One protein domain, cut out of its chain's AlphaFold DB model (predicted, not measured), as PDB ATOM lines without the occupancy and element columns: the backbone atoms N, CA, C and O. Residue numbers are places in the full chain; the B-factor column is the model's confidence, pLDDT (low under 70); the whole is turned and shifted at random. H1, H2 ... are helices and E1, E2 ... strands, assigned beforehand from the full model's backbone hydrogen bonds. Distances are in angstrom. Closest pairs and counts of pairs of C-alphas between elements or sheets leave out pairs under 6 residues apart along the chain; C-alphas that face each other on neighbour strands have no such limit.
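Overview. This is residues 54 to 219 of the 271 residues of the protein "Hypothetical protein" of Chrysotila carterae (UniProt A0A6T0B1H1). A strongly twisted sheet of five strands makes one part of the domain, with H7 packed on one face, and a small head of three short helices, H1, H2 and H3, sits at one end of the longest axis. H5 lies between them at the E3 edge of the sheet, the long helix H4 runs back from the head toward the start of E2, and residues 189 to 194 of the loop between E4 and E5 stick out. The printed part has 166 residues with seven named helices and five named strands, in the order E1 H1 H2 H3 H4 E2 H5 E3 H6 H7 E4 E5; the sheet is mixed, in the order E3 E2 E1 E4 E5. The class is mixed, helices and strands; the whole is compact, with a radius of gyration of the C-alphas of 16.3 A and spans of 51 by 37 by 32 A.

Along the chain. E1, residues 59 to 63, begins at C-alpha 59 at (-30.827, 10.284, -48.141) and is 13.2 A long from first to last C-alpha. Three short helices follow: H1, residues 74 to 79, H2, residues 81 to 89, and H3, residues 91 to 98. H4, residues 102 to 117, is the longest helix, 21.9 A from C-alpha 102 at (-10.756, 19.719, -29.064) to C-alpha 117. E2 holds residues 122 to 125, H5 residues 130 to 139 over 14.2 A, E3 residues 148 to 150 and H6 residues 152 to 158. H7, residues 163 to 173, is 15.0 A long, and E4, residues 180 to 185, is 16.3 A long. E5, residues 200 to 204, is 13.1 A long and ends at C-alpha 204 at (-35.823, 17.810, -50.771).

Arrangement. E3 and E5 are the edge strands of the sheet. E1 and E4 are parallel, with N 60 and O 180 2.8 A apart, within hydrogen-bond range. E2 and E1 are parallel, with N 123 and O 61 at 2.9 A, and so are E3 and E2, with N 150 and O 124 at 2.9 A. E4 and E5 form an antiparallel hairpin, with N 183 and O 202 at 2.9 A. H7 is on the sheet at a height of 8.3 A, over E1, and runs along the strands, only just, at 30.0 degrees to E1 on the local plane; H7 and the sheet make two layers, a helix on one face. H5 only grazes the sheet, with residues 130 to 137. E2, H5 and E3 form a strand-helix-strand unit, two parallel neighbour strands with a helix between them in the chain, and its crossover is right-handed. E1, H1 to H4 and E2 form another such unit. E3, H6, H7 and E4 form a split one, with E2 and E1 between its strands in the sheet, and its crossover is right-handed. H3 and H5 only just touch, with 3 pairs of C-alphas within 8 A, the closest those of Tyr 95 and Ala 136 at 6.1 A. H2 and H3 touch at a steep tilt of 47 degrees, opposite ways; their closest C-alphas, of Leu 87 and Phe 94, are 5.5 A apart. H1 and H2 touch only at the corner, and only just, with 3 pairs of C-alphas within 8 A, the closest those of Ala 77 and Gly 83 at 5.2 A. H4 is not on the sheet, only just, with 4 pairs of C-alphas within 10 A. H6 and H7 are close but not clearly touching, the closest C-alphas being those of Gln 155 and Met 166, 7.4 A apart. In H1 to H7, every O i to N i+4 pair is within hydrogen-bond range.

Size, cuts and confidence. The two C-alphas farthest apart are those of Arg 89 and Ala 210, 51.7 A. The printed part has no cut. The link from E4 to E5, of 14 residues, is long, and residues 205 to 219 after E5 hold no named element. The mean pLDDT of the printed part is 83.0, and residues 189 to 219 are under 70.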
ATOM      1  N   LEU A  54     -36.114   8.409 -41.969       82.81
ATOM      2  CA  LEU A  54     -35.755   8.548 -43.385       82.81
ATOM      3  C   LEU A  54     -35.042   7.274 -43.874       82.81
ATOM      4  O   LEU A  54     -34.303   6.672 -43.088       82.81
ATOM      5  N   PRO A  55     -35.229   6.843 -45.136       88.25
ATOM      6  CA  PRO A  55     -34.483   5.710 -45.672       88.25
ATOM      7  C   PRO A  55     -33.033   6.121 -45.937       88.25
ATOM      8  O   PRO A  55     -32.791   7.077 -46.678       88.25
ATOM      9  N   VAL A  56     -32.075   5.388 -45.365       88.56
ATOM     10  CA  VAL A  56     -30.636   5.672 -45.505       88.56
ATOM     11  C   VAL A  56     -30.212   5.749 -46.972       88.56
ATOM     12  O   VAL A  56     -29.650   6.758 -47.386       88.56
ATOM     13  N   ALA A  57     -30.536   4.716 -47.759       89.06
ATOM     14  CA  ALA A  57     -30.058   4.552 -49.137       89.06
ATOM     15  C   ALA A  57     -30.453   5.707 -50.070       89.06
ATOM     16  O   ALA A  57     -29.802   5.954 -51.075       89.06
ATOM     17  N   SER A  58     -31.510   6.437 -49.715       89.88
ATOM     18  CA  SER A  58     -32.054   7.516 -50.535       89.88
ATOM     19  C   SER A  58     -31.833   8.910 -49.945       89.88
ATOM     20  O   SER A  58     -32.417   9.870 -50.449       89.88
ATOM     21  N   THR A  59     -31.034   9.029 -48.875       91.00
ATOM     22  CA  THR A  59     -30.827  10.284 -48.141       91.00
ATOM     23  C   THR A  59     -29.392  10.791 -48.236       91.00
ATOM     24  O   THR A  59     -28.460  10.101 -47.848       91.00
ATOM     25  N   HIS A  60     -29.220  12.050 -48.644       92.81
ATOM     26  CA  HIS A  60     -27.941  12.769 -48.679       92.81
ATOM     27  C   HIS A  60     -27.988  13.957 -47.730       92.81
ATOM     28  O   HIS A  60     -28.907  14.768 -47.798       92.81
ATOM     29  N   ILE A  61     -27.009  14.080 -46.837       93.81
ATOM     30  CA  ILE A  61     -26.919  15.210 -45.910       93.81
ATOM     31  C   ILE A  61     -25.898  16.222 -46.431       93.81
ATOM     32  O   ILE A  61     -24.748  15.888 -46.704       93.81
ATOM     33  N   VAL A  62     -26.314  17.476 -46.558       95.25
ATOM     34  CA  VAL A  62     -25.470  18.588 -46.993       95.25
ATOM     35  C   VAL A  62     -25.343  19.561 -45.830       95.25
ATOM     36  O   VAL A  62     -26.350  20.033 -45.319       95.25
ATOM     37  N   PHE A  63     -24.127  19.864 -45.400       96.44
ATOM     38  CA  PHE A  63     -23.854  20.803 -44.317       96.44
ATOM     39  C   PHE A  63     -23.367  22.137 -44.874       96.44
ATOM     40  O   PHE A  63     -22.559  22.162 -45.804       96.44
ATOM     41  N   ASP A  64     -23.794  23.245 -44.282       95.88
ATOM     42  CA  ASP A  64     -22.996  24.460 -44.326       95.88
ATOM     43  C   ASP A  64     -21.708  24.282 -43.509       95.88
ATOM     44  O   ASP A  64     -21.586  23.383 -42.676       95.88
ATOM     45  N   PHE A  65     -20.719  25.127 -43.775       96.62
ATOM     46  CA  PHE A  65     -19.425  25.071 -43.117       96.62
ATOM     47  C   PHE A  65     -19.308  26.075 -41.970       96.62
ATOM     48  O   PHE A  65     -19.269  25.668 -40.806       96.62
ATOM     49  N   ASP A  66     -19.250  27.366 -42.301       95.69
ATOM     50  CA  ASP A  66     -19.032  28.437 -41.333       95.69
ATOM     51  C   ASP A  66     -20.181  28.491 -40.327       95.69
ATOM     52  O   ASP A  66     -21.326  28.473 -40.742       95.69
ATOM     53  N   CYS A  67     -19.885  28.541 -39.025       95.12
ATOM     54  CA  CYS A  67     -20.869  28.602 -37.927       95.12
ATOM     55  C   CYS A  67     -21.842  27.406 -37.818       95.12
ATOM     56  O   CYS A  67     -22.589  27.300 -36.841       95.12
ATOM     57  N   THR A  68     -21.772  26.455 -38.749       94.88
ATOM     58  CA  THR A  68     -22.481  25.176 -38.704       94.88
ATOM     59  C   THR A  68     -21.548  24.057 -38.242       94.88
ATOM     60  O   THR A  68     -21.715  23.509 -37.143       94.88
ATOM     61  N   LEU A  69     -20.537  23.732 -39.057       96.69
ATOM     62  CA  LEU A  69     -19.479  22.780 -38.712       96.69
ATOM     63  C   LEU A  69     -18.391  23.456 -37.884       96.69
ATOM     64  O   LEU A  69     -17.921  22.866 -36.911       96.69
ATOM     65  N   THR A  70     -18.038  24.698 -38.201       97.19
ATOM     66  CA  THR A  70     -17.145  25.521 -37.375       97.19
ATOM     67  C   THR A  70     -17.936  26.261 -36.292       97.19
ATOM     68  O   THR A  70     -19.158  26.372 -36.369       97.19
ATOM     69  N   SER A  71     -17.266  26.730 -35.238       95.94
ATOM     70  CA  SER A  71     -17.897  27.565 -34.201       95.94
ATOM     71  C   SER A  71     -17.903  29.051 -34.570       95.94
ATOM     72  O   SER A  71     -18.694  29.816 -34.024       95.94
ATOM     73  N   ILE A  72     -17.023  29.453 -35.491       94.31
ATOM     74  CA  ILE A  72     -16.854  30.826 -35.969       94.31
ATOM     75  C   ILE A  72     -16.679  30.864 -37.489       94.31
ATOM     76  O   ILE A  72     -16.314  29.868 -38.114       94.31
ATOM     77  N   HIS A  73     -16.899  32.035 -38.088       95.50
ATOM     78  CA  HIS A  73     -16.686  32.260 -39.519       95.50
ATOM     79  C   HIS A  73     -15.189  32.219 -39.872       95.50
ATOM     80  O   HIS A  73     -14.462  33.203 -39.696       95.50
ATOM     81  N   MET A  74     -14.734  31.098 -40.428       96.56
ATOM     82  CA  MET A  74     -13.350  30.870 -40.836       96.56
ATOM     83  C   MET A  74     -12.908  31.868 -41.906       96.56
ATOM     84  O   MET A  74     -11.780  32.356 -41.848       96.56
ATOM     85  N   TYR A  75     -13.797  32.232 -42.838       93.25
ATOM     86  CA  TYR A  75     -13.508  33.258 -43.841       93.25
ATOM     87  C   TYR A  75     -13.023  34.566 -43.194       93.25
ATOM     88  O   TYR A  75     -11.997  35.120 -43.587       93.25
ATOM     89  N   HIS A  76     -13.720  35.048 -42.162       93.25
ATOM     90  CA  HIS A  76     -13.333  36.276 -41.469       93.25
ATOM     91  C   HIS A  76     -12.028  36.101 -40.688       93.25
ATOM     92  O   HIS A  76     -11.154  36.966 -40.773       93.25
ATOM     93  N   ALA A  77     -11.856  34.965 -40.008       95.25
ATOM     94  CA  ALA A  77     -10.627  34.658 -39.280       95.25
ATOM     95  C   ALA A  77      -9.397  34.647 -40.204       95.25
ATOM     96  O   ALA A  77      -8.377  35.260 -39.894       95.25
ATOM     97  N   LEU A  78      -9.501  34.031 -41.385       95.19
ATOM     98  CA  LEU A  78      -8.405  33.941 -42.352       95.19
ATOM     99  C   LEU A  78      -8.089  35.263 -43.054       95.19
ATOM    100  O   LEU A  78      -7.012  35.397 -43.623       95.19
ATOM    101  N   ARG A  79      -8.992  36.237 -43.095       96.44
ATOM    102  CA  ARG A  79      -8.712  37.525 -43.757       96.44
ATOM    103  C   ARG A  79      -8.130  38.568 -42.802       96.44
ATOM    104  O   ARG A  79      -7.594  39.572 -43.265       96.44
ATOM    105  N   GLY A  80      -8.174  38.320 -41.493       94.31
ATOM    106  CA  GLY A  80      -7.512  39.146 -40.487       94.31
ATOM    107  C   GLY A  80      -6.003  38.885 -40.405       94.31
ATOM    108  O   GLY A  80      -5.547  37.745 -40.499       94.31
ATOM    109  N   GLY A  81      -5.215  39.942 -40.175       96.38
ATOM    110  CA  GLY A  81      -3.764  39.823 -39.988       96.38
ATOM    111  C   GLY A  81      -3.383  38.934 -38.797       96.38
ATOM    112  O   GLY A  81      -2.442  38.146 -38.896       96.38
ATOM    113  N   GLU A  82      -4.152  39.006 -37.708       96.62
ATOM    114  CA  GLU A  82      -3.970  38.160 -36.521       96.62
ATOM    115  C   GLU A  82      -4.241  36.684 -36.819       96.62
ATOM    116  O   GLU A  82      -3.414  35.839 -36.488       96.62
ATOM    117  N   GLY A  83      -5.335  36.364 -37.519       96.12
ATOM    118  CA  GLY A  83      -5.645  34.983 -37.893       96.12
ATOM    119  C   GLY A  83      -4.605  34.383 -38.841       96.12
ATOM    120  O   GLY A  83      -4.180  33.247 -38.653       96.12
ATOM    121  N   GLN A  84      -4.087  35.168 -39.792       97.69
ATOM    122  CA  GLN A  84      -2.967  34.748 -40.645       97.69
ATOM    123  C   GLN A  84      -1.650  34.568 -39.877       97.69
ATOM    124  O   GLN A  84      -0.815  33.743 -40.251       97.69
ATOM    125  N   ALA A  85      -1.410  35.344 -38.819       98.00
ATOM    126  CA  ALA A  85      -0.261  35.134 -37.940       98.00
ATOM    127  C   ALA A  85      -0.433  33.862 -37.091       98.00
ATOM    128  O   ALA A  85       0.503  33.067 -37.010       98.00
ATOM    129  N   ALA A  86      -1.626  33.636 -36.532       97.69
ATOM    130  CA  ALA A  86      -1.958  32.450 -35.748       97.69
ATOM    131  C   ALA A  86      -1.836  31.163 -36.577       97.69
ATOM    132  O   ALA A  86      -1.115  30.252 -36.173       97.69
ATOM    133  N   LEU A  87      -2.427  31.131 -37.778       97.62
ATOM    134  CA  LEU A  87      -2.321  30.002 -38.710       97.62
ATOM    135  C   LEU A  87      -0.862  29.665 -39.052       97.62
ATOM    136  O   LEU A  87      -0.501  28.496 -39.132       97.62
ATOM    137  N   ARG A  88      -0.007  30.679 -39.253       98.12
ATOM    138  CA  ARG A  88       1.419  30.467 -39.556       98.12
ATOM    139  C   ARG A  88       2.220  29.975 -38.355       98.12
ATOM    140  O   ARG A  88       3.177  29.234 -38.549       98.12
ATOM    141  N   ARG A  89       1.877  30.424 -37.145       98.19
ATOM    142  CA  ARG A  89       2.599  30.068 -35.919       98.19
ATOM    143  C   ARG A  89       2.245  28.655 -35.461       98.19
ATOM    144  O   ARG A  89       3.141  27.852 -35.234       98.19
ATOM    145  N   GLU A  90       0.951  28.368 -35.343       98.12
ATOM    146  CA  GLU A  90       0.409  27.141 -34.751       98.12
ATOM    147  C   GLU A  90      -0.861  26.707 -35.510       98.12
ATOM    148  O   GLU A  90      -1.979  26.903 -35.027       98.12
ATOM    149  N   PRO A  91      -0.727  26.110 -36.711       97.69
ATOM    150  CA  PRO A  91      -1.876  25.777 -37.555       97.69
ATOM    151  C   PRO A  91      -2.846  24.794 -36.887       97.69
ATOM    152  O   PRO A  91      -4.057  24.934 -37.037       97.69
ATOM    153  N   GLY A  92      -2.331  23.826 -36.120       96.88
ATOM    154  CA  GLY A  92      -3.158  22.860 -35.389       96.88
ATOM    155  C   GLY A  92      -4.076  23.533 -34.366       96.88
ATOM    156  O   GLY A  92      -5.280  23.284 -34.378       96.88
ATOM    157  N   GLN A  93      -3.525  24.438 -33.547       98.00
ATOM    158  CA  GLN A  93      -4.308  25.195 -32.568       98.00
ATOM    159  C   GLN A  93      -5.301  26.126 -33.265       98.00
ATOM    160  O   GLN A  93      -6.476  26.124 -32.917       98.00
ATOM    161  N   PHE A  94      -4.859  26.842 -34.307       98.25
ATOM    162  CA  PHE A  94      -5.731  27.717 -35.086       98.25
ATOM    163  C   PHE A  94      -6.968  26.971 -35.598       98.25
ATOM    164  O   PHE A  94      -8.090  27.418 -35.371       98.25
ATOM    165  N   TYR A  95      -6.795  25.821 -36.258       98.31
ATOM    166  CA  TYR A  95      -7.940  25.057 -36.745       98.31
ATOM    167  C   TYR A  95      -8.763  24.457 -35.601       98.31
ATOM    168  O   TYR A  95      -9.987  24.474 -35.701       98.31
ATOM    169  N   SER A  96      -8.153  23.993 -34.504       97.69
ATOM    170  CA  SER A  96      -8.927  23.551 -33.334       97.69
ATOM    171  C   SER A  96      -9.854  24.663 -32.829       97.69
ATOM    172  O   SER A  96     -11.061  24.446 -32.692       97.69
ATOM    173  N   ASP A  97      -9.345  25.889 -32.698       97.31
ATOM    174  CA  ASP A  97     -10.114  27.052 -32.246       97.31
ATOM    175  C   ASP A  97     -11.250  27.419 -33.217       97.31
ATOM    176  O   ASP A  97     -12.376  27.664 -32.777       97.31
ATOM    177  N   ILE A  98     -11.007  27.373 -34.538       97.81
ATOM    178  CA  ILE A  98     -12.050  27.569 -35.568       97.81
ATOM    179  C   ILE A  98     -13.214  26.581 -35.377       97.81
ATOM    180  O   ILE A  98     -14.380  26.941 -35.558       97.81
ATOM    181  N   PHE A  99     -12.922  25.331 -35.018       97.88
ATOM    182  CA  PHE A  99     -13.934  24.306 -34.759       97.88
ATOM    183  C   PHE A  99     -14.453  24.309 -33.310       97.88
ATOM    184  O   PHE A  99     -15.272  23.456 -32.961       97.88
ATOM    185  N   GLY A 100     -14.056  25.272 -32.475       96.44
ATOM    186  CA  GLY A 100     -14.537  25.421 -31.100       96.44
ATOM    187  C   GLY A 100     -13.842  24.516 -30.083       96.44
ATOM    188  O   GLY A 100     -14.458  24.148 -29.084       96.44
ATOM    189  N   GLY A 101     -12.586  24.157 -30.346       97.00
ATOM    190  CA  GLY A 101     -11.717  23.395 -29.458       97.00
ATOM    191  C   GLY A 101     -11.852  21.875 -29.580       97.00
ATOM    192  O   GLY A 101     -12.783  21.335 -30.190       97.00
ATOM    193  N   ASP A 102     -10.919  21.173 -28.938       96.94
ATOM    194  CA  ASP A 102     -10.756  19.719 -29.064       96.94
ATOM    195  C   ASP A 102     -11.981  18.924 -28.592       96.94
ATOM    196  O   ASP A 102     -12.341  17.913 -29.198       96.94
ATOM    197  N   GLU A 103     -12.671  19.390 -27.545       96.31
ATOM    198  CA  GLU A 103     -13.871  18.720 -27.031       96.31
ATOM    199  C   GLU A 103     -15.009  18.732 -28.066       96.31
ATOM    200  O   GLU A 103     -15.652  17.705 -28.315       96.31
ATOM    201  N   ARG A 104     -15.254  19.887 -28.704       95.50
ATOM    202  CA  ARG A 104     -16.276  20.018 -29.751       95.50
ATOM    203  C   ARG A 104     -15.889  19.203 -30.981       95.50
ATOM    204  O   ARG A 104     -16.747  18.517 -31.538       95.50
ATOM    205  N   LEU A 105     -14.612  19.217 -31.363       96.44
ATOM    206  CA  LEU A 105     -14.090  18.405 -32.462       96.44
ATOM    207  C   LEU A 105     -14.271  16.903 -32.230       96.44
ATOM    208  O   LEU A 105     -14.719  16.205 -33.137       96.44
ATOM    209  N   ALA A 106     -13.981  16.392 -31.031       96.50
ATOM    210  CA  ALA A 106     -14.164  14.976 -30.709       96.50
ATOM    211  C   ALA A 106     -15.633  14.539 -30.853       96.50
ATOM    212  O   ALA A 106     -15.939  13.503 -31.456       96.50
ATOM    213  N   LYS A 107     -16.558  15.369 -30.360       93.19
ATOM    214  CA  LYS A 107     -18.003  15.160 -30.525       93.19
ATOM    215  C   LYS A 107     -18.421  15.230 -31.999       93.19
ATOM    216  O   LYS A 107     -19.175  14.369 -32.448       93.19
ATOM    217  N   LEU A 108     -17.903  16.195 -32.764       95.69
ATOM    218  CA  LEU A 108     -18.196  16.342 -34.194       95.69
ATOM    219  C   LEU A 108     -17.706  15.133 -35.005       95.69
ATOM    220  O   LEU A 108     -18.464  14.601 -35.812       95.69
ATOM    221  N   ARG A 109     -16.482  14.652 -34.749       97.38
ATOM    222  CA  ARG A 109     -15.932  13.426 -35.359       97.38
ATOM    223  C   ARG A 109     -16.810  12.216 -35.071       97.38
ATOM    224  O   ARG A 109     -17.154  11.486 -35.993       97.38
ATOM    225  N   THR A 110     -17.218  12.043 -33.814       94.94
ATOM    226  CA  THR A 110     -18.106  10.944 -33.411       94.94
ATOM    227  C   THR A 110     -19.442  11.021 -34.150       94.94
ATOM    228  O   THR A 110     -19.892  10.037 -34.728       94.94
ATOM    229  N   PHE A 111     -20.059  12.203 -34.181       94.88
ATOM    230  CA  PHE A 111     -21.345  12.418 -34.836       94.88
ATOM    231  C   PHE A 111     -21.289  12.161 -36.348       94.88
ATOM    232  O   PHE A 111     -22.091  11.390 -36.876       94.88
ATOM    233  N   LEU A 112     -20.334  12.772 -37.054       96.19
ATOM    234  CA  LEU A 112     -20.202  12.605 -38.502       96.19
ATOM    235  C   LEU A 112     -19.758  11.180 -38.869       96.19
ATOM    236  O   LEU A 112     -20.244  10.625 -39.854       96.19
ATOM    237  N   GLY A 113     -18.904  10.560 -38.048       96.50
ATOM    238  CA  GLY A 113     -18.501   9.161 -38.186       96.50
ATOM    239  C   GLY A 113     -19.697   8.212 -38.135       96.50
ATOM    240  O   GLY A 113     -19.873   7.410 -39.045       96.50
ATOM    241  N   GLN A 114     -20.594   8.386 -37.160       93.94
ATOM    242  CA  GLN A 114     -21.826   7.592 -37.056       93.94
ATOM    243  C   GLN A 114     -22.753   7.755 -38.269       93.94
ATOM    244  O   GLN A 114     -23.421   6.802 -38.669       93.94
ATOM    245  N   LEU A 115     -22.834   8.952 -38.859       93.50
ATOM    246  CA  LEU A 115     -23.616   9.161 -40.081       93.50
ATOM    247  C   LEU A 115     -22.987   8.426 -41.272       93.50
ATOM    248  O   LEU A 115     -23.699   7.751 -42.016       93.50
ATOM    249  N   LYS A 116     -21.660   8.502 -41.416       95.31
ATOM    250  CA  LYS A 116     -20.919   7.808 -42.475       95.31
ATOM    251  C   LYS A 116     -20.981   6.286 -42.337       95.31
ATOM    252  O   LYS A 116     -21.202   5.605 -43.331       95.31
ATOM    253  N   GLU A 117     -20.833   5.745 -41.127       95.00
ATOM    254  CA  GLU A 117     -20.945   4.303 -40.842       95.00
ATOM    255  C   GLU A 117     -22.324   3.743 -41.197       95.00
ATOM    256  O   GLU A 117     -22.448   2.589 -41.601       95.00
ATOM    257  N   ARG A 118     -23.365   4.575 -41.104       93.00
ATOM    258  CA  ARG A 118     -24.711   4.229 -41.566       93.00
ATOM    259  C   ARG A 118     -24.856   4.258 -43.084       93.00
ATOM    260  O   ARG A 118     -25.927   3.925 -43.555       93.00
ATOM    261  N   GLY A 119     -23.835   4.652 -43.843       94.25
ATOM    262  CA  GLY A 119     -23.885   4.732 -45.302       94.25
ATOM    263  C   GLY A 119     -24.543   6.004 -45.840       94.25
ATOM    264  O   GLY A 119     -24.941   6.027 -46.999       94.25
ATOM    265  N   LEU A 120     -24.674   7.060 -45.028       93.06
ATOM    266  CA  LEU A 120     -25.219   8.336 -45.497       93.06
ATOM    267  C   LEU A 120     -24.130   9.141 -46.220       93.06
ATOM    268  O   LEU A 120     -23.120   9.470 -45.592       93.06
ATOM    269  N   PRO A 121     -24.316   9.519 -47.497       95.25
ATOM    270  CA  PRO A 121     -23.421  10.460 -48.154       95.25
ATOM    271  C   PRO A 121     -23.529  11.837 -47.493       95.25
ATOM    272  O   PRO A 121     -24.624  12.373 -47.295       95.25
ATOM    273  N   LEU A 122     -22.370  12.406 -47.157       96.25
ATOM    274  CA  LEU A 122     -22.243  13.707 -46.501       96.25
ATOM    275  C   LEU A 122     -21.495  14.666 -47.425       96.25
ATOM    276  O   LEU A 122     -20.429  14.331 -47.936       96.25
ATOM    277  N   SER A 123     -22.007  15.871 -47.638       97.31
ATOM    278  CA  SER A 123     -21.301  16.910 -48.401       97.31
ATOM    279  C   SER A 123     -21.315  18.245 -47.682       97.31
ATOM    280  O   SER A 123     -22.125  18.464 -46.787       97.31
ATOM    281  N   ILE A 124     -20.434  19.144 -48.106       97.38
ATOM    282  CA  ILE A 124     -20.416  20.536 -47.659       97.38
ATOM    283  C   ILE A 124     -20.854  21.442 -48.805       97.38
ATOM    284  O   ILE A 124     -20.408  21.269 -49.940       97.38
ATOM    285  N   LEU A 125     -21.709  22.414 -48.493       96.38
ATOM    286  CA  LEU A 125     -22.094  23.510 -49.371       96.38
ATOM    287  C   LEU A 125     -21.936  24.835 -48.621       96.38
ATOM    288  O   LEU A 125     -22.766  25.182 -47.787       96.38
ATOM    289  N   SER A 126     -20.887  25.580 -48.949       95.94
ATOM    290  CA  SER A 126     -20.527  26.827 -48.277       95.94
ATOM    291  C   SER A 126     -20.322  27.971 -49.270       95.94
ATOM    292  O   SER A 126     -20.134  27.751 -50.465       95.94
ATOM    293  N   ASN A 127     -20.334  29.203 -48.760       94.62
ATOM    294  CA  ASN A 127     -19.884  30.391 -49.492       94.62
ATOM    295  C   ASN A 127     -18.371  30.645 -49.328       94.62
ATOM    296  O   ASN A 127     -17.840  31.560 -49.954       94.62
ATOM    297  N   GLY A 128     -17.680  29.874 -48.480       95.56
ATOM    298  CA  GLY A 128     -16.224  29.934 -48.325       95.56
ATOM    299  C   GLY A 128     -15.467  29.303 -49.500       95.56
ATOM    300  O   GLY A 128     -16.056  28.629 -50.344       95.56
ATOM    301  N   PHE A 129     -14.148  29.509 -49.548       97.06
ATOM    302  CA  PHE A 129     -13.285  28.923 -50.579       97.06
ATOM    303  C   PHE A 129     -13.017  27.437 -50.311       97.06
ATOM    304  O   PHE A 129     -12.586  27.066 -49.217       97.06
ATOM    305  N   GLU A 130     -13.205  26.590 -51.323       97.75
ATOM    306  CA  GLU A 130     -13.071  25.129 -51.240       97.75
ATOM    307  C   GLU A 130     -11.716  24.715 -50.690       97.75
ATOM    308  O   GLU A 130     -11.639  23.935 -49.746       97.75
ATOM    309  N   LYS A 131     -10.638  25.304 -51.214       97.75
ATOM    310  CA  LYS A 131      -9.274  24.959 -50.791       97.75
ATOM    311  C   LYS A 131      -9.017  25.260 -49.316       97.75
ATOM    312  O   LYS A 131      -8.269  24.534 -48.666       97.75
ATOM    313  N   GLU A 132      -9.613  26.330 -48.794       97.88
ATOM    314  CA  GLU A 132      -9.470  26.714 -47.387       97.88
ATOM    315  C   GLU A 132     -10.273  25.771 -46.485       97.88
ATOM    316  O   GLU A 132      -9.761  25.313 -45.464       97.88
ATOM    317  N   ILE A 133     -11.494  25.422 -46.902       98.44
ATOM    318  CA  ILE A 133     -12.359  24.459 -46.213       98.44
ATOM    319  C   ILE A 133     -11.695  23.080 -46.170       98.44
ATOM    320  O   ILE A 133     -11.569  22.482 -45.102       98.44
ATOM    321  N   GLU A 134     -11.201  22.584 -47.302       98.44
ATOM    322  CA  GLU A 134     -10.497  21.304 -47.379       98.44
ATOM    323  C   GLU A 134      -9.223  21.287 -46.532       98.44
ATOM    324  O   GLU A 134      -8.925  20.283 -45.886       98.44
ATOM    325  N   ALA A 135      -8.455  22.383 -46.520       98.06
ATOM    326  CA  ALA A 135      -7.260  22.493 -45.687       98.06
ATOM    327  C   ALA A 135      -7.593  22.399 -44.192       98.06
ATOM    328  O   ALA A 135      -6.892  21.692 -43.463       98.06
ATOM    329  N   ALA A 136      -8.673  23.059 -43.763       98.31
ATOM    330  CA  ALA A 136      -9.165  23.003 -42.392       98.31
ATOM    331  C   ALA A 136      -9.650  21.594 -42.023       98.31
ATOM    332  O   ALA A 136      -9.196  21.024 -41.034       98.31
ATOM    333  N   LEU A 137     -10.501  20.989 -42.860       98.50
ATOM    334  CA  LEU A 137     -11.019  19.631 -42.659       98.50
ATOM    335  C   LEU A 137      -9.909  18.580 -42.620       98.50
ATOM    336  O   LEU A 137      -9.993  17.639 -41.834       98.50
ATOM    337  N   ARG A 138      -8.869  18.730 -43.449       98.38
ATOM    338  CA  ARG A 138      -7.708  17.832 -43.452       98.38
ATOM    339  C   ARG A 138      -6.918  17.940 -42.151       98.38
ATOM    340  O   ARG A 138      -6.526  16.913 -41.614       98.38
ATOM    341  N   HIS A 139      -6.724  19.153 -41.629       98.12
ATOM    342  CA  HIS A 139      -6.033  19.359 -40.351       98.12
ATOM    343  C   HIS A 139      -6.767  18.732 -39.167       98.12
ATOM    344  O   HIS A 139      -6.121  18.268 -38.234       98.12
ATOM    345  N   VAL A 140      -8.102  18.704 -39.200       97.62
ATOM    346  CA  VAL A 140      -8.913  18.114 -38.126       97.62
ATOM    347  C   VAL A 140      -9.387  16.690 -38.431       97.62
ATOM    348  O   VAL A 140     -10.234  16.174 -37.700       97.62
ATOM    349  N   GLU A 141      -8.837  16.039 -39.460       98.00
ATOM    350  CA  GLU A 141      -9.131  14.643 -39.830       98.00
ATOM    351  C   GLU A 141     -10.624  14.381 -40.122       98.00
ATOM    352  O   GLU A 141     -11.165  13.316 -39.835       98.00
ATOM    353  N   LEU A 142     -11.314  15.375 -40.687       98.31
ATOM    354  CA  LEU A 142     -12.725  15.277 -41.076       98.31
ATOM    355  C   LEU A 142     -12.937  15.218 -42.590       98.31
ATOM    356  O   LEU A 142     -14.046  14.919 -43.021       98.31
ATOM    357  N   LEU A 143     -11.913  15.499 -43.404       98.38
ATOM    358  CA  LEU A 143     -12.071  15.594 -44.861       98.38
ATOM    359  C   LEU A 143     -12.637  14.305 -45.471       98.38
ATOM    360  O   LEU A 143     -13.606  14.366 -46.221       98.38
ATOM    361  N   ASP A 144     -12.105  13.147 -45.076       98.06
ATOM    362  CA  ASP A 144     -12.509  11.843 -45.618       98.06
ATOM    363  C   ASP A 144     -13.938  11.439 -45.233       98.06
ATOM    364  O   ASP A 144     -14.461  10.430 -45.712       98.06
ATOM    365  N   VAL A 145     -14.585  12.185 -44.335       98.19
ATOM    366  CA  VAL A 145     -15.977  11.950 -43.951       98.19
ATOM    367  C   VAL A 145     -16.948  12.463 -45.021       98.19
ATOM    368  O   VAL A 145     -18.064  11.954 -45.129       98.19
ATOM    369  N   PHE A 146     -16.520  13.420 -45.847       98.06
ATOM    370  CA  PHE A 146     -17.355  14.056 -46.859       98.06
ATOM    371  C   PHE A 146     -17.060  13.517 -48.261       98.06
ATOM    372  O   PHE A 146     -15.911  13.391 -48.669       98.06
ATOM    373  N   VAL A 147     -18.116  13.261 -49.036       96.94
ATOM    374  CA  VAL A 147     -18.005  12.846 -50.444       96.94
ATOM    375  C   VAL A 147     -17.709  14.020 -51.379       96.94
ATOM    376  O   VAL A 147     -17.238  13.819 -52.493       96.94
ATOM    377  N   ALA A 148     -18.021  15.247 -50.950       96.94
ATOM    378  CA  ALA A 148     -17.783  16.460 -51.723       96.94
ATOM    379  C   ALA A 148     -17.749  17.705 -50.830       96.94
ATOM    380  O   ALA A 148     -18.535  17.825 -49.886       96.94
ATOM    381  N   VAL A 149     -16.898  18.662 -51.202       97.62
ATOM    382  CA  VAL A 149     -16.870  20.026 -50.668       97.62
ATOM    383  C   VAL A 149     -17.165  20.976 -51.821       97.62
ATOM    384  O   VAL A 149     -16.486  20.937 -52.840       97.62
ATOM    385  N   ARG A 150     -18.210  21.794 -51.686       96.75
ATOM    386  CA  ARG A 150     -18.596  22.801 -52.678       96.75
ATOM    387  C   ARG A 150     -18.594  24.169 -52.023       96.75
ATOM    388  O   ARG A 150     -19.334  24.404 -51.068       96.75
ATOM    389  N   GLY A 151     -17.758  25.050 -52.540       95.69
ATOM    390  CA  GLY A 151     -17.552  26.401 -52.042       95.69
ATOM    391  C   GLY A 151     -17.829  27.447 -53.116       95.69
ATOM    392  O   GLY A 151     -18.539  27.195 -54.097       95.69
ATOM    393  N   ALA A 152     -17.230  28.621 -52.940       94.62
ATOM    394  CA  ALA A 152     -17.309  29.731 -53.882       94.62
ATOM    395  C   ALA A 152     -16.853  29.334 -55.297       94.62
ATOM    396  O   ALA A 152     -17.454  29.753 -56.283       94.62
ATOM    397  N   GLU A 153     -15.828  28.488 -55.423       95.38
ATOM    398  CA  GLU A 153     -15.308  28.035 -56.712       95.38
ATOM    399  C   GLU A 153     -16.342  27.202 -57.488       95.38
ATOM    400  O   GLU A 153     -16.607  27.508 -58.655       95.38
ATOM    401  N   SER A 154     -16.986  26.212 -56.853       93.12
ATOM    402  CA  SER A 154     -18.091  25.454 -57.461       93.12
ATOM    403  C   SER A 154     -19.256  26.347 -57.874       93.12
ATOM    404  O   SER A 154     -19.821  26.149 -58.948       93.12
ATOM    405  N   GLN A 155     -19.614  27.322 -57.036       91.50
ATOM    406  CA  GLN A 155     -20.685  28.285 -57.311       91.50
ATOM    407  C   GLN A 155     -20.372  29.153 -58.540       91.50
ATOM    408  O   GLN A 155     -21.207  29.349 -59.427       91.50
ATOM    409  N   MET A 156     -19.132  29.637 -58.647       91.31
ATOM    410  CA  MET A 156     -18.675  30.389 -59.814       91.31
ATOM    411  C   MET A 156     -18.661  29.524 -61.078       91.31
ATOM    412  O   MET A 156     -19.093  29.979 -62.135       91.31
ATOM    413  N   ALA A 157     -18.199  28.274 -60.980       90.38
ATOM    414  CA  ALA A 157     -18.134  27.351 -62.111       90.38
ATOM    415  C   ALA A 157     -19.522  26.957 -62.646       90.38
ATOM    416  O   ALA A 157     -19.683  26.756 -63.852       90.38
ATOM    417  N   SER A 158     -20.525  26.866 -61.767       87.44
ATOM    418  CA  SER A 158     -21.919  26.593 -62.132       87.44
ATOM    419  C   SER A 158     -22.709  27.844 -62.525       87.44
ATOM    420  O   SER A 158     -23.833  27.711 -63.001       87.44
ATOM    421  N   ASN A 159     -22.139  29.045 -62.359       91.19
ATOM    422  CA  ASN A 159     -22.848  30.320 -62.499       91.19
ATOM    423  C   ASN A 159     -24.083  30.420 -61.576       91.19
ATOM    424  O   ASN A 159     -25.099  31.021 -61.929       91.19
ATOM    425  N   VAL A 160     -23.996  29.819 -60.385       86.50
ATOM    426  CA  VAL A 160     -25.042  29.830 -59.359       86.50
ATOM    427  C   VAL A 160     -24.457  30.362 -58.062       86.50
ATOM    428  O   VAL A 160     -23.607  29.724 -57.457       86.50
ATOM    429  N   GLN A 161     -24.934  31.527 -57.626       84.69
ATOM    430  CA  GLN A 161     -24.355  32.262 -56.494       84.69
ATOM    431  C   GLN A 161     -25.063  32.020 -55.155       84.69
ATOM    432  O   GLN A 161     -24.657  32.587 -54.145       84.69
ATOM    433  N   ASP A 162     -26.141  31.234 -55.128       86.56
ATOM    434  CA  ASP A 162     -26.878  30.967 -53.895       86.56
ATOM    435  C   ASP A 162     -27.040  29.470 -53.612       86.56
ATOM    436  O   ASP A 162     -27.193  28.628 -54.506       86.56
ATOM    437  N   LYS A 163     -26.993  29.142 -52.317       87.19
ATOM    438  CA  LYS A 163     -27.083  27.768 -51.816       87.19
ATOM    439  C   LYS A 163     -28.388  27.065 -52.233       87.19
ATOM    440  O   LYS A 163     -28.295  25.913 -52.654       87.19
ATOM    441  N   PRO A 164     -29.588  27.690 -52.174       86.81
ATOM    442  CA  PRO A 164     -30.821  27.044 -52.631       86.81
ATOM    443  C   PRO A 164     -30.763  26.533 -54.073       86.81
ATOM    444  O   PRO A 164     -31.145  25.390 -54.332       86.81
ATOM    445  N   HIS A 165     -30.250  27.333 -55.009       84.50
ATOM    446  CA  HIS A 165     -30.100  26.889 -56.393       84.50
ATOM    447  C   HIS A 165     -29.040  25.787 -56.530       84.50
ATOM    448  O   HIS A 165     -29.247  24.841 -57.290       84.50
ATOM    449  N   MET A 166     -27.947  25.837 -55.761       88.31
ATOM    450  CA  MET A 166     -26.958  24.751 -55.738       88.31
ATOM    451  C   MET A 166     -27.534  23.435 -55.197       88.31
ATOM    452  O   MET A 166     -27.254  22.375 -55.751       88.31
ATOM    453  N   LEU A 167     -28.376  23.483 -54.161       87.81
ATOM    454  CA  LEU A 167     -29.089  22.308 -53.645       87.81
ATOM    455  C   LEU A 167     -30.055  21.735 -54.683       87.81
ATOM    456  O   LEU A 167     -30.140  20.517 -54.832       87.81
ATOM    457  N   ALA A 168     -30.743  22.595 -55.438       85.31
ATOM    458  CA  ALA A 168     -31.583  22.151 -56.544       85.31
ATOM    459  C   ALA A 168     -30.746  21.447 -57.624       85.31
ATOM    460  O   ALA A 168     -31.104  20.350 -58.046       85.31
ATOM    461  N   LEU A 169     -29.605  22.021 -58.026       85.56
ATOM    462  CA  LEU A 169     -28.686  21.378 -58.972       85.56
ATOM    463  C   LEU A 169     -28.186  20.023 -58.462       85.56
ATOM    464  O   LEU A 169     -28.182  19.062 -59.225       85.56
ATOM    465  N   LEU A 170     -27.834  19.919 -57.178       85.88
ATOM    466  CA  LEU A 170     -27.454  18.650 -56.550       85.88
ATOM    467  C   LEU A 170     -28.577  17.611 -56.633       85.88
ATOM    468  O   LEU A 170     -28.328  16.489 -57.065       85.88
ATOM    469  N   ALA A 171     -29.813  17.988 -56.301       84.38
ATOM    470  CA  ALA A 171     -30.972  17.094 -56.389       84.38
ATOM    471  C   ALA A 171     -31.219  16.574 -57.812       84.38
ATOM    472  O   ALA A 171     -31.706  15.461 -57.997       84.38
ATOM    473  N   LEU A 172     -30.889  17.382 -58.816       82.81
ATOM    474  CA  LEU A 172     -31.087  17.060 -60.228       82.81
ATOM    475  C   LEU A 172     -29.955  16.220 -60.813       82.81
ATOM    476  O   LEU A 172     -30.185  15.460 -61.752       82.81
ATOM    477  N   GLN A 173     -28.743  16.387 -60.285       83.31
ATOM    478  CA  GLN A 173     -27.558  15.619 -60.664       83.31
ATOM    479  C   GLN A 173     -27.474  14.274 -59.953       83.31
ATOM    480  O   GLN A 173     -26.756  13.395 -60.422       83.31
ATOM    481  N   ALA A 174     -28.167  14.122 -58.828       81.50
ATOM    482  CA  ALA A 174     -28.170  12.878 -58.092       81.50
ATOM    483  C   ALA A 174     -28.720  11.722 -58.938       81.50
ATOM    484  O   ALA A 174     -29.566  11.916 -59.821       81.50
ATOM    485  N   GLU A 175     -28.243  10.516 -58.652       76.94
ATOM    486  CA  GLU A 175     -28.745   9.289 -59.266       76.94
ATOM    487  C   GLU A 175     -30.235   9.094 -58.949       76.94
ATOM    488  O   GLU A 175     -30.786   9.725 -58.040       76.94
ATOM    489  N   ASP A 176     -30.914   8.253 -59.731       75.31
ATOM    490  CA  ASP A 176     -32.369   8.078 -59.638       75.31
ATOM    491  C   ASP A 176     -32.837   7.574 -58.257       75.31
ATOM    492  O   ASP A 176     -33.997   7.765 -57.900       75.31
ATOM    493  N   GLU A 177     -31.932   7.018 -57.449       79.31
ATOM    494  CA  GLU A 177     -32.211   6.524 -56.098       79.31
ATOM    495  C   GLU A 177     -32.269   7.630 -55.028       79.31
ATOM    496  O   GLU A 177     -32.869   7.437 -53.964       79.31
ATOM    497  N   LEU A 178     -31.689   8.813 -55.284       82.06
ATOM    498  CA  LEU A 178     -31.691   9.886 -54.294       82.06
ATOM    499  C   LEU A 178     -33.047  10.591 -54.262       82.06
ATOM    500  O   LEU A 178     -33.372  11.436 -55.103       82.06
ATOM    501  N   THR A 179     -33.823  10.284 -53.228       80.69
ATOM    502  CA  THR A 179     -35.146  10.876 -53.018       80.69
ATOM    503  C   THR A 179     -35.151  11.916 -51.910       80.69
ATOM    504  O   THR A 179     -36.139  12.630 -51.796       80.69
ATOM    505  N   HIS A 180     -34.083  12.045 -51.118       87.25
ATOM    506  CA  HIS A 180     -34.022  12.928 -49.958       87.25
ATOM    507  C   HIS A 180     -32.682  13.674 -49.888       87.25
ATOM    508  O   HIS A 180     -31.627  13.059 -49.784       87.25
ATOM    509  N   ILE A 181     -32.707  15.009 -49.861       88.75
ATOM    510  CA  ILE A 181     -31.553  15.818 -49.416       88.75
ATOM    511  C   ILE A 181     -31.910  16.472 -48.096       88.75
ATOM    512  O   ILE A 181     -32.991  17.033 -48.008       88.75
ATOM    513  N   VAL A 182     -31.021  16.419 -47.107       90.69
ATOM    514  CA  VAL A 182     -31.131  17.093 -45.812       90.69
ATOM    515  C   VAL A 182     -30.078  18.194 -45.747       90.69
ATOM    516  O   VAL A 182     -28.904  17.895 -45.573       90.69
ATOM    517  N   PHE A 183     -30.474  19.459 -45.874       91.25
ATOM    518  CA  PHE A 183     -29.534  20.583 -45.755       91.25
ATOM    519  C   PHE A 183     -29.467  21.129 -44.327       91.25
ATOM    520  O   PHE A 183     -30.519  21.472 -43.805       91.25
ATOM    521  N   VAL A 184     -28.277  21.219 -43.733       92.00
ATOM    522  CA  VAL A 184     -28.006  21.654 -42.356       92.00
ATOM    523  C   VAL A 184     -27.284  23.001 -42.363       92.00
ATOM    524  O   VAL A 184     -26.159  23.060 -42.843       92.00
ATOM    525  N   ASP A 185     -27.898  24.053 -41.819       91.19
ATOM    526  CA  ASP A 185     -27.353  25.428 -41.823       91.19
ATOM    527  C   ASP A 185     -27.673  26.155 -40.497       91.19
ATOM    528  O   ASP A 185     -28.707  25.881 -39.863       91.19
ATOM    529  N   ASP A 186     -26.790  27.060 -40.069       88.75
ATOM    530  CA  ASP A 186     -26.953  27.931 -38.902       88.75
ATOM    531  C   ASP A 186     -27.636  29.262 -39.247       88.75
ATOM    532  O   ASP A 186     -28.252  29.877 -38.364       88.75
ATOM    533  N   ASP A 187     -27.576  29.704 -40.512       81.94
ATOM    534  CA  ASP A 187     -28.079  31.014 -40.901       81.94
ATOM    535  C   ASP A 187     -29.608  31.076 -40.816       81.94
ATOM    536  O   ASP A 187     -30.382  30.425 -41.524       81.94
ATOM    537  N   ARG A 188     -30.058  31.954 -39.925       70.00
ATOM    538  CA  ARG A 188     -31.469  32.250 -39.676       70.00
ATOM    539  C   ARG A 188     -32.025  33.303 -40.611       70.00
ATOM    540  O   ARG A 188     -33.243  33.467 -40.660       70.00
ATOM    541  N   ARG A 189     -31.172  34.049 -41.323       57.88
ATOM    542  CA  ARG A 189     -31.552  35.266 -42.063       57.88
ATOM    543  C   ARG A 189     -32.488  35.012 -43.243       57.88
ATOM    544  O   ARG A 189     -33.029  35.968 -43.792       57.88
ATOM    545  N   GLY A 190     -32.808  33.754 -43.542       47.78
ATOM    546  CA  GLY A 190     -33.986  33.404 -44.328       47.78
ATOM    547  C   GLY A 190     -35.327  33.846 -43.711       47.78
ATOM    548  O   GLY A 190     -36.290  33.958 -44.467       47.78
ATOM    549  N   ARG A 191     -35.439  34.116 -42.388       42.16
ATOM    550  CA  ARG A 191     -36.679  34.593 -41.724       42.16
ATOM    551  C   ARG A 191     -36.470  35.384 -40.416       42.16
ATOM    552  O   ARG A 191     -35.577  35.115 -39.622       42.16
ATOM    553  N   LYS A 192     -37.421  36.287 -40.129       33.19
ATOM    554  CA  LYS A 192     -37.710  36.837 -38.788       33.19
ATOM    555  C   LYS A 192     -38.181  35.712 -37.845       33.19
ATOM    556  O   LYS A 192     -39.382  35.494 -37.715       33.19
ATOM    557  N   CYS A 193     -37.270  34.987 -37.206       31.97
ATOM    558  CA  CYS A 193     -37.595  34.075 -36.104       31.97
ATOM    559  C   CYS A 193     -36.612  34.301 -34.944       31.97
ATOM    560  O   CYS A 193     -35.462  33.857 -34.979       31.97
ATOM    561  N   GLU A 194     -37.069  35.021 -33.919       29.05
ATOM    562  CA  GLU A 194     -36.392  35.149 -32.625       29.05
ATOM    563  C   GLU A 194     -36.416  33.793 -31.907       29.05
ATOM    564  O   GLU A 194     -37.502  33.313 -31.604       29.05
ATOM    565  N   LEU A 195     -35.246  33.174 -31.672       26.70
ATOM    566  CA  LEU A 195     -34.976  32.173 -30.610       26.70
ATOM    567  C   LEU A 195     -33.614  31.497 -30.823       26.70
ATOM    568  O   LEU A 195     -33.593  30.567 -31.600       26.70
ATOM    569  N   LYS A 196     -32.522  31.944 -30.177       29.70
ATOM    570  CA  LYS A 196     -31.146  31.362 -30.075       29.70
ATOM    571  C   LYS A 196     -30.886  29.940 -30.646       29.70
ATOM    572  O   LYS A 196     -31.641  29.027 -30.351       29.70
ATOM    573  N   ALA A 197     -29.780  29.795 -31.402       31.12
ATOM    574  CA  ALA A 197     -29.154  28.572 -31.965       31.12
ATOM    575  C   ALA A 197     -30.109  27.435 -32.408       31.12
ATOM    576  O   ALA A 197     -30.585  26.650 -31.601       31.12
ATOM    577  N   CYS A 198     -30.368  27.329 -33.717       32.03
ATOM    578  CA  CYS A 198     -31.210  26.278 -34.305       32.03
ATOM    579  C   CYS A 198     -30.431  25.679 -35.470       32.03
ATOM    580  O   CYS A 198     -30.122  26.416 -36.403       32.03
ATOM    581  N   MET A 199     -30.165  24.371 -35.431       36.47
ATOM    582  CA  MET A 199     -29.875  23.613 -36.648       36.47
ATOM    583  C   MET A 199     -31.172  23.509 -37.447       36.47
ATOM    584  O   MET A 199     -32.191  23.033 -36.934       36.47
ATOM    585  N   HIS A 200     -31.138  23.955 -38.695       44.47
ATOM    586  CA  HIS A 200     -32.247  23.789 -39.626       44.47
ATOM    587  C   HIS A 200     -31.900  22.668 -40.591       44.47
ATOM    588  O   HIS A 200     -30.882  22.760 -41.259       44.47
ATOM    589  N   SER A 201     -32.722  21.620 -40.660       43.06
ATOM    590  CA  SER A 201     -32.671  20.647 -41.754       43.06
ATOM    591  C   SER A 201     -33.575  21.124 -42.904       43.06
ATOM    592  O   SER A 201     -34.580  21.773 -42.677       43.06
ATOM    593  N   SER A 202     -33.295  20.847 -44.170       49.03
ATOM    594  CA  SER A 202     -34.283  21.048 -45.255       49.03
ATOM    595  C   SER A 202     -34.393  19.773 -46.048       49.03
ATOM    596  O   SER A 202     -33.349  19.279 -46.447       49.03
ATOM    597  N   LEU A 203     -35.607  19.246 -46.249       48.81
ATOM    598  CA  LEU A 203     -35.823  17.974 -46.938       48.81
ATOM    599  C   LEU A 203     -36.272  18.186 -48.388       48.81
ATOM    600  O   LEU A 203     -37.374  18.671 -48.636       48.81
ATOM    601  N   PHE A 204     -35.478  17.734 -49.348       48.03
ATOM    602  CA  PHE A 204     -35.823  17.810 -50.771       48.03
ATOM    603  C   PHE A 204     -36.319  16.456 -51.273       48.03
ATOM    604  O   PHE A 204     -35.608  15.479 -51.080       48.03
ATOM    605  N   ARG A 205     -37.487  16.394 -51.937       49.97
ATOM    606  CA  ARG A 205     -37.964  15.189 -52.644       49.97
ATOM    607  C   ARG A 205     -37.993  15.364 -54.159       49.97
ATOM    608  O   ARG A 205     -38.644  16.284 -54.655       49.97
ATOM    609  N   ARG A 206     -37.356  14.434 -54.880       46.22
ATOM    610  CA  ARG A 206     -37.265  14.407 -56.354       46.22
ATOM    611  C   ARG A 206     -38.639  14.265 -57.025       46.22
ATOM    612  O   ARG A 206     -38.958  15.022 -57.936       46.22
ATOM    613  N   ASP A 207     -39.498  13.393 -56.497       44.94
ATOM    614  CA  ASP A 207     -40.801  13.051 -57.102       44.94
ATOM    615  C   ASP A 207     -41.827  14.200 -57.062       44.94
ATOM    616  O   ASP A 207     -42.912  14.111 -57.637       44.94
ATOM    617  N   LYS A 208     -41.507  15.293 -56.357       43.31
ATOM    618  CA  LYS A 208     -42.367  16.470 -56.191       43.31
ATOM    619  C   LYS A 208     -41.581  17.773 -56.326       43.31
ATOM    620  O   LYS A 208     -41.765  18.682 -55.524       43.31
ATOM    621  N   LEU A 209     -40.787  17.936 -57.386       43.00
ATOM    622  CA  LEU A 209     -40.136  19.222 -57.715       43.00
ATOM    623  C   LEU A 209     -41.115  20.401 -57.978       43.00
ATOM    624  O   LEU A 209     -40.682  21.511 -58.268       43.00
ATOM    625  N   ALA A 210     -42.431  20.200 -57.813       32.16
ATOM    626  CA  ALA A 210     -43.437  21.261 -57.699       32.16
ATOM    627  C   ALA A 210     -43.662  21.779 -56.253       32.16
ATOM    628  O   ALA A 210     -44.422  22.726 -56.057       32.16
ATOM    629  N   GLY A 211     -43.025  21.196 -55.231       30.70
ATOM    630  CA  GLY A 211     -43.159  21.613 -53.834       30.70
ATOM    631  C   GLY A 211     -41.950  21.206 -52.998       30.70
ATOM    632  O   GLY A 211     -41.818  20.049 -52.609       30.70
ATOM    633  N   CYS A 212     -41.076  22.169 -52.713       37.50
ATOM    634  CA  CYS A 212     -39.857  21.958 -51.941       37.50
ATOM    635  C   CYS A 212     -40.099  22.200 -50.440       37.50
ATOM    636  O   CYS A 212     -40.767  23.170 -50.069       37.50
ATOM    637  N   MET A 213     -39.587  21.316 -49.577       34.66
ATOM    638  CA  MET A 213     -39.899  21.289 -48.142       34.66
ATOM    639  C   MET A 213     -38.699  21.719 -47.288       34.66
ATOM    640  O   MET A 213     -37.555  21.352 -47.538       34.66
ATOM    641  N   TYR A 214     -38.975  22.498 -46.246       37.00
ATOM    642  CA  TYR A 214     -37.984  23.052 -45.319       37.00
ATOM    643  C   TYR A 214     -38.309  22.599 -43.889       37.00
ATOM    644  O   TYR A 214     -39.489  22.556 -43.526       37.00
ATOM    645  N   VAL A 215     -37.298  22.301 -43.067       36.16
ATOM    646  CA  VAL A 215     -37.456  21.887 -41.662       36.16
ATOM    647  C   VAL A 215     -36.867  22.954 -40.732       36.16
ATOM    648  O   VAL A 215     -35.817  23.544 -40.959       36.16
ATOM    649  N   SER A 216     -37.576  23.231 -39.647       30.39
ATOM    650  CA  SER A 216     -37.098  24.047 -38.535       30.39
ATOM    651  C   SER A 216     -37.462  23.293 -37.273       30.39
ATOM    652  O   SER A 216     -38.634  22.971 -37.089       30.39
ATOM    653  N   SER A 217     -36.485  22.991 -36.421       30.02
ATOM    654  CA  SER A 217     -36.762  22.326 -35.152       30.02
ATOM    655  C   SER A 217     -36.941  23.362 -34.048       30.02
ATOM    656  O   SER A 217     -36.001  24.057 -33.668       30.02
ATOM    657  N   SER A 218     -38.165  23.447 -33.536       27.69
ATOM    658  CA  SER A 218     -38.500  24.120 -32.283       27.69
ATOM    659  C   SER A 218     -39.157  23.066 -31.399       27.69
ATOM    660  O   SER A 218     -40.172  22.531 -31.826       27.69
ATOM    661  N   TYR A 219     -38.574  22.742 -30.237       24.09
ATOM    662  CA  TYR A 219     -39.214  22.335 -28.966       24.09
ATOM    663  C   TYR A 219     -38.276  21.461 -28.114       24.09
ATOM    664  O   TYR A 219     -38.040  20.302 -28.435       24.09
TER     665      TYR A 219